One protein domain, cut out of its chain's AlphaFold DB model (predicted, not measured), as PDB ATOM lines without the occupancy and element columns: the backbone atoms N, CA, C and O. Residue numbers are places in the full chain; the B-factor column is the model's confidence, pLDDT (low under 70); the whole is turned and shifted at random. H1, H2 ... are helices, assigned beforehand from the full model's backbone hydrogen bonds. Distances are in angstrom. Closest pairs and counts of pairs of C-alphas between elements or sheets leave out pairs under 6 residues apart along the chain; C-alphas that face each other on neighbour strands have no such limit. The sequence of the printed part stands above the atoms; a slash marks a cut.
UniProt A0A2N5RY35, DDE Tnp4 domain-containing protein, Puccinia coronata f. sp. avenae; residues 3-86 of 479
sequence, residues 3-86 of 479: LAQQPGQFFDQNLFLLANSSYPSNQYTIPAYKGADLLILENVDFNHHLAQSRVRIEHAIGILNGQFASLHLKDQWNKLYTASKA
ATOM      1  N   LEU A   3       5.956  33.436 -17.998       77.69
ATOM      2  CA  LEU A   3       6.146  32.102 -17.408       77.69
ATOM      3  C   LEU A   3       4.844  31.479 -16.856       77.69
ATOM      4  O   LEU A   3       4.650  30.273 -16.945       77.69
ATOM      5  N   ALA A   4       3.942  32.305 -16.315       69.00
ATOM      6  CA  ALA A   4       2.658  31.867 -15.763       69.00
ATOM      7  C   ALA A   4       1.559  31.647 -16.821       69.00
ATOM      8  O   ALA A   4       0.553  31.011 -16.524       69.00
ATOM      9  N   GLN A   5       1.724  32.189 -18.032       81.19
ATOM     10  CA  GLN A   5       0.729  32.119 -19.110       81.19
ATOM     11  C   GLN A   5       0.994  30.959 -20.074       81.19
ATOM     12  O   GLN A   5       0.045  30.358 -20.568       81.19
ATOM     13  N   GLN A   6       2.264  30.643 -20.351       87.44
ATOM     14  CA  GLN A   6       2.653  29.584 -21.295       87.44
ATOM     15  C   GLN A   6       3.761  28.671 -20.723       87.44
ATOM     16  O   GLN A   6       4.793  28.481 -21.365       87.44
ATOM     17  N   PRO A   7       3.587  28.077 -19.520       83.06
ATOM     18  CA  PRO A   7       4.644  27.310 -18.850       83.06
ATOM     19  C   PRO A   7       5.152  26.107 -19.665       83.06
ATOM     20  O   PRO A   7       6.328  25.773 -19.574       83.06
ATOM     21  N   GLY A   8       4.323  25.516 -20.533       88.19
ATOM     22  CA  GLY A   8       4.734  24.429 -21.435       88.19
ATOM     23  C   GLY A   8       5.749  24.808 -22.526       88.19
ATOM     24  O   GLY A   8       6.194  23.925 -23.248       88.19
ATOM     25  N   GLN A   9       6.132  26.086 -22.652       92.69
ATOM     26  CA  GLN A   9       7.284  26.525 -23.459       92.69
ATOM     27  C   GLN A   9       8.594  26.601 -22.655       92.69
ATOM     28  O   GLN A   9       9.665  26.708 -23.244       92.69
ATOM     29  N   PHE A  10       8.516  26.582 -21.320       87.88
ATOM     30  CA  PHE A  10       9.646  26.819 -20.412       87.88
ATOM     31  C   PHE A  10       9.993  25.608 -19.535       87.88
ATOM     32  O   PHE A  10      11.056  25.590 -18.915       87.88
ATOM     33  N   PHE A  11       9.109  24.609 -19.469       87.00
ATOM     34  CA  PHE A  11       9.265  23.415 -18.646       87.00
ATOM     35  C   PHE A  11       8.970  22.147 -19.453       87.00
ATOM     36  O   PHE A  11       7.847  21.944 -19.926       87.00
ATOM     37  N   ASP A  12       9.965  21.263 -19.548       88.88
ATOM     38  CA  ASP A  12       9.774  19.880 -19.989       88.88
ATOM     39  C   ASP A  12       8.772  19.145 -19.084       88.88
ATOM     40  O   ASP A  12       8.546  19.524 -17.935       88.88
ATOM     41  N   GLN A  13       8.224  18.022 -19.559       84.50
ATOM     42  CA  GLN A  13       7.184  17.242 -18.861       84.50
ATOM     43  C   GLN A  13       7.560  16.766 -17.439       84.50
ATOM     44  O   GLN A  13       6.675  16.395 -16.671       84.50
ATOM     45  N   ASN A  14       8.850  16.781 -17.087       84.00
ATOM     46  CA  ASN A  14       9.381  16.377 -15.779       84.00
ATOM     47  C   ASN A  14       9.985  17.544 -14.968       84.00
ATOM     48  O   ASN A  14      10.591  17.306 -13.920       84.00
ATOM     49  N   LEU A  15       9.877  18.789 -15.449       81.88
ATOM     50  CA  LEU A  15      10.390  19.974 -14.762       81.88
ATOM     51  C   LEU A  15       9.257  20.728 -14.069       81.88
ATOM     52  O   LEU A  15       8.232  21.052 -14.665       81.88
ATOM     53  N   PHE A  16       9.479  21.044 -12.795       81.50
ATOM     54  CA  PHE A  16       8.485  21.674 -11.939       81.50
ATOM     55  C   PHE A  16       9.078  22.893 -11.242       81.50
ATOM     56  O   PHE A  16      10.126  22.824 -10.596       81.50
ATOM     57  N   LEU A  17       8.362  24.005 -11.327       81.94
ATOM     58  CA  LEU A  17       8.583  25.163 -10.489       81.94
ATOM     59  C   LEU A  17       7.976  24.865  -9.112       81.94
ATOM     60  O   LEU A  17       6.755  24.841  -8.955       81.94
ATOM     61  N   LEU A  18       8.816  24.702  -8.086       77.44
ATOM     62  CA  LEU A  18       8.375  25.021  -6.725       77.44
ATOM     63  C   LEU A  18       7.894  26.472  -6.766       77.44
ATOM     64  O   LEU A  18       8.675  27.357  -7.125       77.44
ATOM     65  N   ALA A  19       6.622  26.712  -6.467       73.44
ATOM     66  CA  ALA A  19       5.969  27.995  -6.705       73.44
ATOM     67  C   ALA A  19       5.343  28.544  -5.422       73.44
ATOM     68  O   ALA A  19       4.952  27.792  -4.533       73.44
ATOM     69  N   ASN A  20       5.245  29.869  -5.330       66.06
ATOM     70  CA  ASN A  20       4.443  30.504  -4.290       66.06
ATOM     71  C   ASN A  20       2.939  30.419  -4.653       66.06
ATOM     72  O   ASN A  20       2.574  30.244  -5.815       66.06
ATOM     73  N   SER A  21       2.067  30.583  -3.660       60.91
ATOM     74  CA  SER A  21       0.603  30.526  -3.777       60.91
ATOM     75  C   SER A  21      -0.027  31.650  -4.612       60.91
ATOM     76  O   SER A  21      -1.230  31.613  -4.848       60.91
ATOM     77  N   SER A  22       0.753  32.632  -5.088       61.34
ATOM     78  CA  SER A  22       0.260  33.638  -6.044       61.34
ATOM     79  C   SER A  22       0.243  33.132  -7.494       61.34
ATOM     80  O   SER A  22      -0.404  33.740  -8.346       61.34
ATOM     81  N   TYR A  23       0.893  31.997  -7.778       70.00
ATOM     82  CA  TYR A  23       0.686  31.266  -9.026       70.00
ATOM     83  C   TYR A  23      -0.482  30.280  -8.867       70.00
ATOM     84  O   TYR A  23      -0.502  29.519  -7.898       70.00
ATOM     85  N   PRO A  24      -1.430  30.216  -9.822       65.06
ATOM     86  CA  PRO A  24      -2.484  29.208  -9.789       65.06
ATOM     87  C   PRO A  24      -1.873  27.805  -9.907       65.06
ATOM     88  O   PRO A  24      -1.008  27.568 -10.758       65.06
ATOM     89  N   SER A  25      -2.331  26.885  -9.053       71.50
ATOM     90  CA  SER A  25      -1.878  25.488  -8.996       71.50
ATOM     91  C   SER A  25      -2.165  24.765 -10.316       71.50
ATOM     92  O   SER A  25      -3.280  24.312 -10.567       71.50
ATOM     93  N   ASN A  26      -1.139  24.649 -11.152       79.56
ATOM     94  CA  ASN A  26      -1.147  23.999 -12.455       79.56
ATOM     95  C   ASN A  26      -0.121  22.851 -12.465       79.56
ATOM     96  O   ASN A  26       0.569  22.607 -11.476       79.56
ATOM     97  N   GLN A  27      -0.009  22.114 -13.572       80.38
ATOM     98  CA  GLN A  27       0.858  20.928 -13.619       80.38
ATOM     99  C   GLN A  27       2.350  21.220 -13.372       80.38
ATOM    100  O   GLN A  27       3.056  20.335 -12.894       80.38
ATOM    101  N   TYR A  28       2.805  22.451 -13.626       78.44
ATOM    102  CA  TYR A  28       4.192  22.891 -13.459       78.44
ATOM    103  C   TYR A  28       4.464  23.582 -12.119       78.44
ATOM    104  O   TYR A  28       5.628  23.773 -11.780       78.44
ATOM    105  N   THR A  29       3.435  23.973 -11.362       81.62
ATOM    106  CA  THR A  29       3.578  24.681 -10.083       81.62
ATOM    107  C   THR A  29       3.311  23.727  -8.920       81.62
ATOM    108  O   THR A  29       2.169  23.405  -8.598       81.62
ATOM    109  N   ILE A  30       4.383  23.230  -8.298       78.88
ATOM    110  CA  ILE A  30       4.296  22.261  -7.199       78.88
ATOM    111  C   ILE A  30       4.291  22.991  -5.840       78.88
ATOM    112  O   ILE A  30       5.289  23.641  -5.511       78.88
ATOM    113  N   PRO A  31       3.209  22.882  -5.039       84.12
ATOM    114  CA  PRO A  31       3.262  23.125  -3.597       84.12
ATOM    115  C   PRO A  31       4.068  22.012  -2.905       84.12
ATOM    116  O   PRO A  31       4.113  20.884  -3.396       84.12
ATOM    117  N   ALA A  32       4.709  22.312  -1.771       88.75
ATOM    118  CA  ALA A  32       5.610  21.379  -1.082       88.75
ATOM    119  C   ALA A  32       4.907  20.090  -0.619       88.75
ATOM    120  O   ALA A  32       5.499  19.015  -0.688       88.75
ATOM    121  N   TYR A  33       3.632  20.197  -0.235       89.62
ATOM    122  CA  TYR A  33       2.712  19.066  -0.071       89.62
ATOM    123  C   TYR A  33       1.654  19.091  -1.177       89.62
ATOM    124  O   TYR A  33       1.145  20.164  -1.505       89.62
ATOM    125  N   LYS A  34       1.308  17.928  -1.744       89.81
ATOM    126  CA  LYS A  34       0.385  17.776  -2.885       89.81
ATOM    127  C   LYS A  34      -0.398  16.461  -2.772       89.81
ATOM    128  O   LYS A  34       0.104  15.490  -2.223       89.81
ATOM    129  N   GLY A  35      -1.598  16.399  -3.348       91.88
ATOM    130  CA  GLY A  35      -2.425  15.184  -3.343       91.88
ATOM    131  C   GLY A  35      -3.180  15.013  -2.025       91.88
ATOM    132  O   GLY A  35      -3.671  15.999  -1.485       91.88
ATOM    133  N   ALA A  36      -3.277  13.783  -1.510       91.00
ATOM    134  CA  ALA A  36      -3.954  13.510  -0.236       91.00
ATOM    135  C   ALA A  36      -3.332  14.294   0.935       91.00
ATOM    136  O   ALA A  36      -4.059  14.811   1.778       91.00
ATOM    137  N   ASP A  37      -2.011  14.484   0.922       88.12
ATOM    138  CA  ASP A  37      -1.284  15.237   1.949       88.12
ATOM    139  C   ASP A  37      -1.649  16.733   1.971       88.12
ATOM    140  O   ASP A  37      -1.408  17.401   2.970       88.12
ATOM    141  N   LEU A  38      -2.257  17.272   0.903       88.88
ATOM    142  CA  LEU A  38      -2.778  18.646   0.861       88.88
ATOM    143  C   LEU A  38      -4.116  18.790   1.617       88.88
ATOM    144  O   LEU A  38      -4.545  19.908   1.875       88.88
ATOM    145  N   LEU A  39      -4.788  17.687   1.967       89.62
ATOM    146  CA  LEU A  39      -6.036  17.708   2.747       89.62
ATOM    147  C   LEU A  39      -5.787  17.824   4.263       89.62
ATOM    148  O   LEU A  39      -6.727  18.038   5.023       89.62
ATOM    149  N   ILE A  40      -4.530  17.688   4.692       95.19
ATOM    150  CA  ILE A  40      -4.074  17.946   6.060       95.19
ATOM    151  C   ILE A  40      -3.953  19.467   6.219       95.19
ATOM    152  O   ILE A  40      -3.210  20.106   5.471       95.19
ATOM    153  N   LEU A  41      -4.690  20.058   7.163       92.75
ATOM    154  CA  LEU A  41      -4.813  21.517   7.304       92.75
ATOM    155  C   LEU A  41      -3.452  22.179   7.570       92.75
ATOM    156  O   LEU A  41      -3.101  23.177   6.945       92.75
ATOM    157  N   GLU A  42      -2.635  21.539   8.399       94.06
ATOM    158  CA  GLU A  42      -1.271  21.933   8.740       94.06
ATOM    159  C   GLU A  42      -0.362  22.020   7.498       94.06
ATOM    160  O   GLU A  42       0.516  22.880   7.422       94.06
ATOM    161  N   ASN A  43      -0.602  21.182   6.483       93.19
ATOM    162  CA  ASN A  43       0.133  21.212   5.218       93.19
ATOM    163  C   ASN A  43      -0.376  22.313   4.271       93.19
ATOM    164  O   ASN A  43       0.394  22.805   3.439       93.19
ATOM    165  N   VAL A  44      -1.641  22.735   4.387       87.81
ATOM    166  CA  VAL A  44      -2.163  23.931   3.698       87.81
ATOM    167  C   VAL A  44      -1.511  25.185   4.283       87.81
ATOM    168  O   VAL A  44      -0.960  25.990   3.528       87.81
ATOM    169  N   ASP A  45      -1.481  25.303   5.610       91.44
ATOM    170  CA  ASP A  45      -0.869  26.432   6.317       91.44
ATOM    171  C   ASP A  45       0.652  26.483   6.106       91.44
ATOM    172  O   ASP A  45       1.207  27.549   5.824       91.44
ATOM    173  N   PHE A  46       1.342  25.335   6.114       93.06
ATOM    174  CA  PHE A  46       2.762  25.273   5.753       93.06
ATOM    175  C   PHE A  46       3.011  25.746   4.313       93.06
ATOM    176  O   PHE A  46       3.900  26.567   4.078       93.06
ATOM    177  N   ASN A  47       2.218  25.276   3.342       89.88
ATOM    178  CA  ASN A  47       2.316  25.736   1.954       89.88
ATOM    179  C   ASN A  47       2.062  27.252   1.836       89.88
ATOM    180  O   ASN A  47       2.758  27.934   1.077       89.88
ATOM    181  N   HIS A  48       1.112  27.794   2.607       89.81
ATOM    182  CA  HIS A  48       0.838  29.229   2.673       89.81
ATOM    183  C   HIS A  48       2.037  30.015   3.233       89.81
ATOM    184  O   HIS A  48       2.491  30.975   2.605       89.81
ATOM    185  N   HIS A  49       2.599  29.596   4.369       91.75
ATOM    186  CA  HIS A  49       3.750  30.264   4.984       91.75
ATOM    187  C   HIS A  49       5.032  30.139   4.152       91.75
ATOM    188  O   HIS A  49       5.785  31.113   4.052       91.75
ATOM    189  N   LEU A  50       5.270  29.000   3.495       90.88
ATOM    190  CA  LEU A  50       6.389  28.815   2.567       90.88
ATOM    191  C   LEU A  50       6.280  29.782   1.378       90.88
ATOM    192  O   LEU A  50       7.248  30.461   1.028       90.88
ATOM    193  N   ALA A  51       5.085  29.894   0.793       86.62
ATOM    194  CA  ALA A  51       4.801  30.841  -0.273       86.62
ATOM    195  C   ALA A  51       4.981  32.302   0.167       86.62
ATOM    196  O   ALA A  51       5.651  33.071  -0.525       86.62
ATOM    197  N   GLN A  52       4.425  32.679   1.320       90.25
ATOM    198  CA  GLN A  52       4.519  34.030   1.875       90.25
ATOM    199  C   GLN A  52       5.978  34.414   2.173       90.25
ATOM    200  O   GLN A  52       6.426  35.497   1.792       90.25
ATOM    201  N   SER A  53       6.736  33.507   2.794       90.50
ATOM    202  CA  SER A  53       8.164  33.689   3.084       90.50
ATOM    203  C   SER A  53       8.966  33.883   1.802       90.50
ATOM    204  O   SER A  53       9.795  34.788   1.713       90.50
ATOM    205  N   ARG A  54       8.668  33.095   0.762       87.81
ATOM    206  CA  ARG A  54       9.306  33.240  -0.545       87.81
ATOM    207  C   ARG A  54       8.991  34.578  -1.217       87.81
ATOM    208  O   ARG A  54       9.915  35.195  -1.732       87.81
ATOM    209  N   VAL A  55       7.747  35.059  -1.167       89.31
ATOM    210  CA  VAL A  55       7.390  36.392  -1.694       89.31
ATOM    211  C   VAL A  55       8.162  37.497  -0.961       89.31
ATOM    212  O   VAL A  55       8.679  38.403  -1.611       89.31
ATOM    213  N   ARG A  56       8.324  37.400   0.368       92.19
ATOM    214  CA  ARG A  56       9.162  38.337   1.146       92.19
ATOM    215  C   ARG A  56      10.632  38.295   0.705       92.19
ATOM    216  O   ARG A  56      11.231  39.350   0.523       92.19
ATOM    217  N   ILE A  57      11.196  37.104   0.481       90.88
ATOM    218  CA  ILE A  57      12.582  36.918   0.013       90.88
ATOM    219  C   ILE A  57      12.772  37.472  -1.409       90.88
ATOM    220  O   ILE A  57      13.701  38.243  -1.644       90.88
ATOM    221  N   GLU A  58      11.886  37.134  -2.350       91.50
ATOM    222  CA  GLU A  58      11.931  37.627  -3.736       91.50
ATOM    223  C   GLU A  58      11.787  39.162  -3.786       91.50
ATOM    224  O   GLU A  58      12.508  39.827  -4.534       91.50
ATOM    225  N   HIS A  59      10.940  39.749  -2.931       92.81
ATOM    226  CA  HIS A  59      10.799  41.202  -2.798       92.81
ATOM    227  C   HIS A  59      12.043  41.870  -2.186       92.81
ATOM    228  O   HIS A  59      12.514  42.874  -2.719       92.81
ATOM    229  N   ALA A  60      12.626  41.299  -1.126       92.19
ATOM    230  CA  ALA A  60      13.855  41.810  -0.513       92.19
ATOM    231  C   ALA A  60      15.050  41.762  -1.484       92.19
ATOM    232  O   ALA A  60      15.796  42.735  -1.596       92.19
ATOM    233  N   ILE A  61      15.191  40.675  -2.252       91.88
ATOM    234  CA  ILE A  61      16.173  40.567  -3.344       91.88
ATOM    235  C   ILE A  61      15.903  41.632  -4.419       91.88
ATOM    236  O   ILE A  61      16.844  42.249  -4.916       91.88
ATOM    237  N   GLY A  62      14.635  41.902  -4.745       94.31
ATOM    238  CA  GLY A  62      14.236  42.991  -5.641       94.31
ATOM    239  C   GLY A  62      14.682  44.375  -5.154       94.31
ATOM    240  O   GLY A  62      15.284  45.123  -5.926       94.31
ATOM    241  N   ILE A  63      14.455  44.697  -3.874       91.44
ATOM    242  CA  ILE A  63      14.897  45.956  -3.250       91.44
ATOM    243  C   ILE A  63      16.425  46.074  -3.291       91.44
ATOM    244  O   ILE A  63      16.943  47.092  -3.748       91.44
ATOM    245  N   LEU A  64      17.147  45.031  -2.865       91.12
ATOM    246  CA  LEU A  64      18.612  45.016  -2.859       91.12
ATOM    247  C   LEU A  64      19.178  45.202  -4.273       91.12
ATOM    248  O   LEU A  64      20.035  46.057  -4.482       91.12
ATOM    249  N   ASN A  65      18.657  44.478  -5.266       88.75
ATOM    250  CA  ASN A  65      19.064  44.633  -6.665       88.75
ATOM    251  C   ASN A  65      18.754  46.038  -7.210       88.75
ATOM    252  O   ASN A  65      19.567  46.594  -7.948       88.75
ATOM    253  N   GLY A  66      17.622  46.635  -6.826       89.75
ATOM    254  CA  GLY A  66      17.282  48.021  -7.156       89.75
ATOM    255  C   GLY A  66      18.262  49.027  -6.549       89.75
ATOM    256  O   GLY A  66      18.747  49.914  -7.250       89.75
ATOM    257  N   GLN A  67      18.634  48.853  -5.279       86.44
ATOM    258  CA  GLN A  67      19.630  49.688  -4.600       86.44
ATOM    259  C   GLN A  67      21.030  49.526  -5.219       86.44
ATOM    260  O   GLN A  67      21.680  50.526  -5.517       86.44
ATOM    261  N   PHE A  68      21.476  48.298  -5.503       82.06
ATOM    262  CA  PHE A  68      22.761  48.045  -6.169       82.06
ATOM    263  C   PHE A  68      22.805  48.507  -7.635       82.06
ATOM    264  O   PHE A  68      23.894  48.758  -8.147       82.06
ATOM    265  N   ALA A  69      21.655  48.649  -8.304       74.81
ATOM    266  CA  ALA A  69      21.556  49.269  -9.626       74.81
ATOM    267  C   ALA A  69      21.483  50.807  -9.566       74.81
ATOM    268  O   ALA A  69      21.993  51.468 -10.467       74.81
ATOM    269  N   SER A  70      20.871  51.374  -8.520       72.56
ATOM    270  CA  SER A  70      20.809  52.825  -8.286       72.56
ATOM    271  C   SER A  70      22.129  53.405  -7.773       72.56
ATOM    272  O   SER A  70      22.378  54.600  -7.934       72.56
ATOM    273  N   LEU A  71      22.963  52.590  -7.130       64.69
ATOM    274  CA  LEU A  71      24.319  52.950  -6.738       64.69
ATOM    275  C   LEU A  71      25.285  52.663  -7.894       64.69
ATOM    276  O   LEU A  71      25.254  51.593  -8.500       64.69
ATOM    277  N   HIS A  72      26.247  53.562  -8.118       66.69
ATOM    278  CA  HIS A  72      27.319  53.406  -9.123       66.69
ATOM    279  C   HIS A  72      28.260  52.200  -8.849       66.69
ATOM    280  O   HIS A  72      29.189  51.917  -9.608       66.69
ATOM    281  N   LEU A  73      27.976  51.440  -7.783       65.75
ATOM    282  CA  LEU A  73      28.512  50.113  -7.500       65.75
ATOM    283  C   LEU A  73      28.394  49.161  -8.692       65.75
ATOM    284  O   LEU A  73      29.339  48.415  -8.909       65.75
ATOM    285  N   LYS A  74      27.314  49.183  -9.491       72.38
ATOM    286  CA  LYS A  74      27.188  48.276 -10.651       72.38
ATOM    287  C   LYS A  74      28.339  48.446 -11.653       72.38
ATOM    288  O   LYS A  74      28.904  47.456 -12.116       72.38
ATOM    289  N   ASP A  75      28.754  49.684 -11.915       78.94
ATOM    290  CA  ASP A  75      29.877  49.979 -12.811       78.94
ATOM    291  C   ASP A  75      31.233  49.666 -12.168       78.94
ATOM    292  O   ASP A  75      32.147  49.202 -12.850       78.94
ATOM    293  N   GLN A  76      31.373  49.856 -10.851       75.56
ATOM    294  CA  GLN A  76      32.561  49.408 -10.114       75.56
ATOM    295  C   GLN A  76      32.683  47.876 -10.102       75.56
ATOM    296  O   GLN A  76      33.773  47.352 -10.320       75.56
ATOM    297  N   TRP A  77      31.577  47.153  -9.917       77.00
ATOM    298  CA  TRP A  77      31.532  45.690  -9.922       77.00
ATOM    299  C   TRP A  77      31.860  45.139 -11.311       77.00
ATOM    300  O   TRP A  77      32.697  44.250 -11.429       77.00
ATOM    301  N   ASN A  78      31.307  45.735 -12.374       76.88
ATOM    302  CA  ASN A  78      31.666  45.409 -13.756       76.88
ATOM    303  C   ASN A  78      33.157  45.667 -14.046       76.88
ATOM    304  O   ASN A  78      33.805  44.832 -14.682       76.88
ATOM    305  N   LYS A  79      33.730  46.775 -13.552       82.81
ATOM    306  CA  LYS A  79      35.169  47.079 -13.689       82.81
ATOM    307  C   LYS A  79      36.041  46.061 -12.944       82.81
ATOM    308  O   LYS A  79      36.982  45.537 -13.535       82.81
ATOM    309  N   LEU A  80      35.703  45.724 -11.697       76.75
ATOM    310  CA  LEU A  80      36.410  44.712 -10.897       76.75
ATOM    311  C   LEU A  80      36.305  43.308 -11.510       76.75
ATOM    312  O   LEU A  80      37.305  42.600 -11.593       76.75
ATOM    313  N   TYR A  81      35.124  42.921 -11.993       74.62
ATOM    314  CA  TYR A  81      34.891  41.643 -12.663       74.62
ATOM    315  C   TYR A  81      35.669  41.540 -13.983       74.62
ATOM    316  O   TYR A  81      36.327  40.533 -14.237       74.62
ATOM    317  N   THR A  82      35.673  42.606 -14.790       80.25
ATOM    318  CA  THR A  82      36.438  42.657 -16.048       80.25
ATOM    319  C   THR A  82      37.946  42.619 -15.785       80.25
ATOM    320  O   THR A  82      38.651  41.850 -16.435       80.25
ATOM    321  N   ALA A  83      38.443  43.352 -14.782       76.19
ATOM    322  CA  ALA A  83      39.843  43.278 -14.359       76.19
ATOM    323  C   ALA A  83      40.220  41.875 -13.845       76.19
ATOM    324  O   ALA A  83      41.249  41.328 -14.235       76.19
ATOM    325  N   SER A  84      39.350  41.239 -13.050       76.38
ATOM    326  CA  SER A  84      39.541  39.858 -12.584       76.38
ATOM    327  C   SER A  84      39.487  38.816 -13.708       76.38
ATOM    328  O   SER A  84      39.977  37.709 -13.504       76.38
ATOM    329  N   LYS A  85      38.893  39.142 -14.863       73.06
ATOM    330  CA  LYS A  85      38.873  38.292 -16.065       73.06
ATOM    331  C   LYS A  85      40.087  38.531 -16.978       73.06
ATOM    332  O   LYS A  85      40.416  37.663 -17.777       73.06
ATOM    333  N   ALA A  86      40.740  39.690 -16.861       76.69
ATOM    334  CA  ALA A  86      41.979  40.016 -17.569       76.69
ATOM    335  C   ALA A  86      43.237  39.444 -16.881       76.69
ATOM    336  O   ALA A  86      44.258  39.255 -17.537       76.69
TER     337      ALA A  86
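This is residues 3 to 86 of the 479 residues of the protein "DDE Tnp4 domain-containing protein" of Puccinia coronata f. sp. avenae (UniProt A0A2N5RY35). A looped stretch with no named element, residues 3 to 34, lies over the first half of one long straight helix, H2; the short H1 makes the turn into H2, and H3 makes a corner at its far end, where residues 78 to 86 stick out. The 84 printed residues have three named helices, H1, H2, H3, and no named strand: all helix, extended, radius of gyration of the C-alphas 18.6 A, spans 55 by 28 by 22 A.

Residues 17 to 18 pair with residues 29 to 30, parallel. H1, residues 35 to 39, is close but not clearly touching H2, residues 41 to 70; their closest C-alphas, Leu 38 and Val 44, are 6.0 A apart. H2 is close but not clearly touching H3, residues 73 to 86, about perpendicular at 83 degrees; their closest C-alphas, Phe 68 and Lys 74, are 6.3 A apart. H1 and H3 are apart. In H2 and H3 every O i to N i+4 pair is within hydrogen-bond range; in H1, 0 of 1, with 2 of 2 O i to N i+3 pairs.

H1 begins at C-alpha 35 (-2.425, 15.184, -3.343) and spans 7.5 A, H2 43.4 A, and H3 19.6 A, ending at C-alpha 86 (41.979, 40.016, -17.569).

The C-alphas farthest apart, Leu 39 and Ala 86, are 56.7 A apart. The printed part has no cut; both links are tight. pLDDT is under 70 at residues 4, 20 to 22, 24 and 71 to 73.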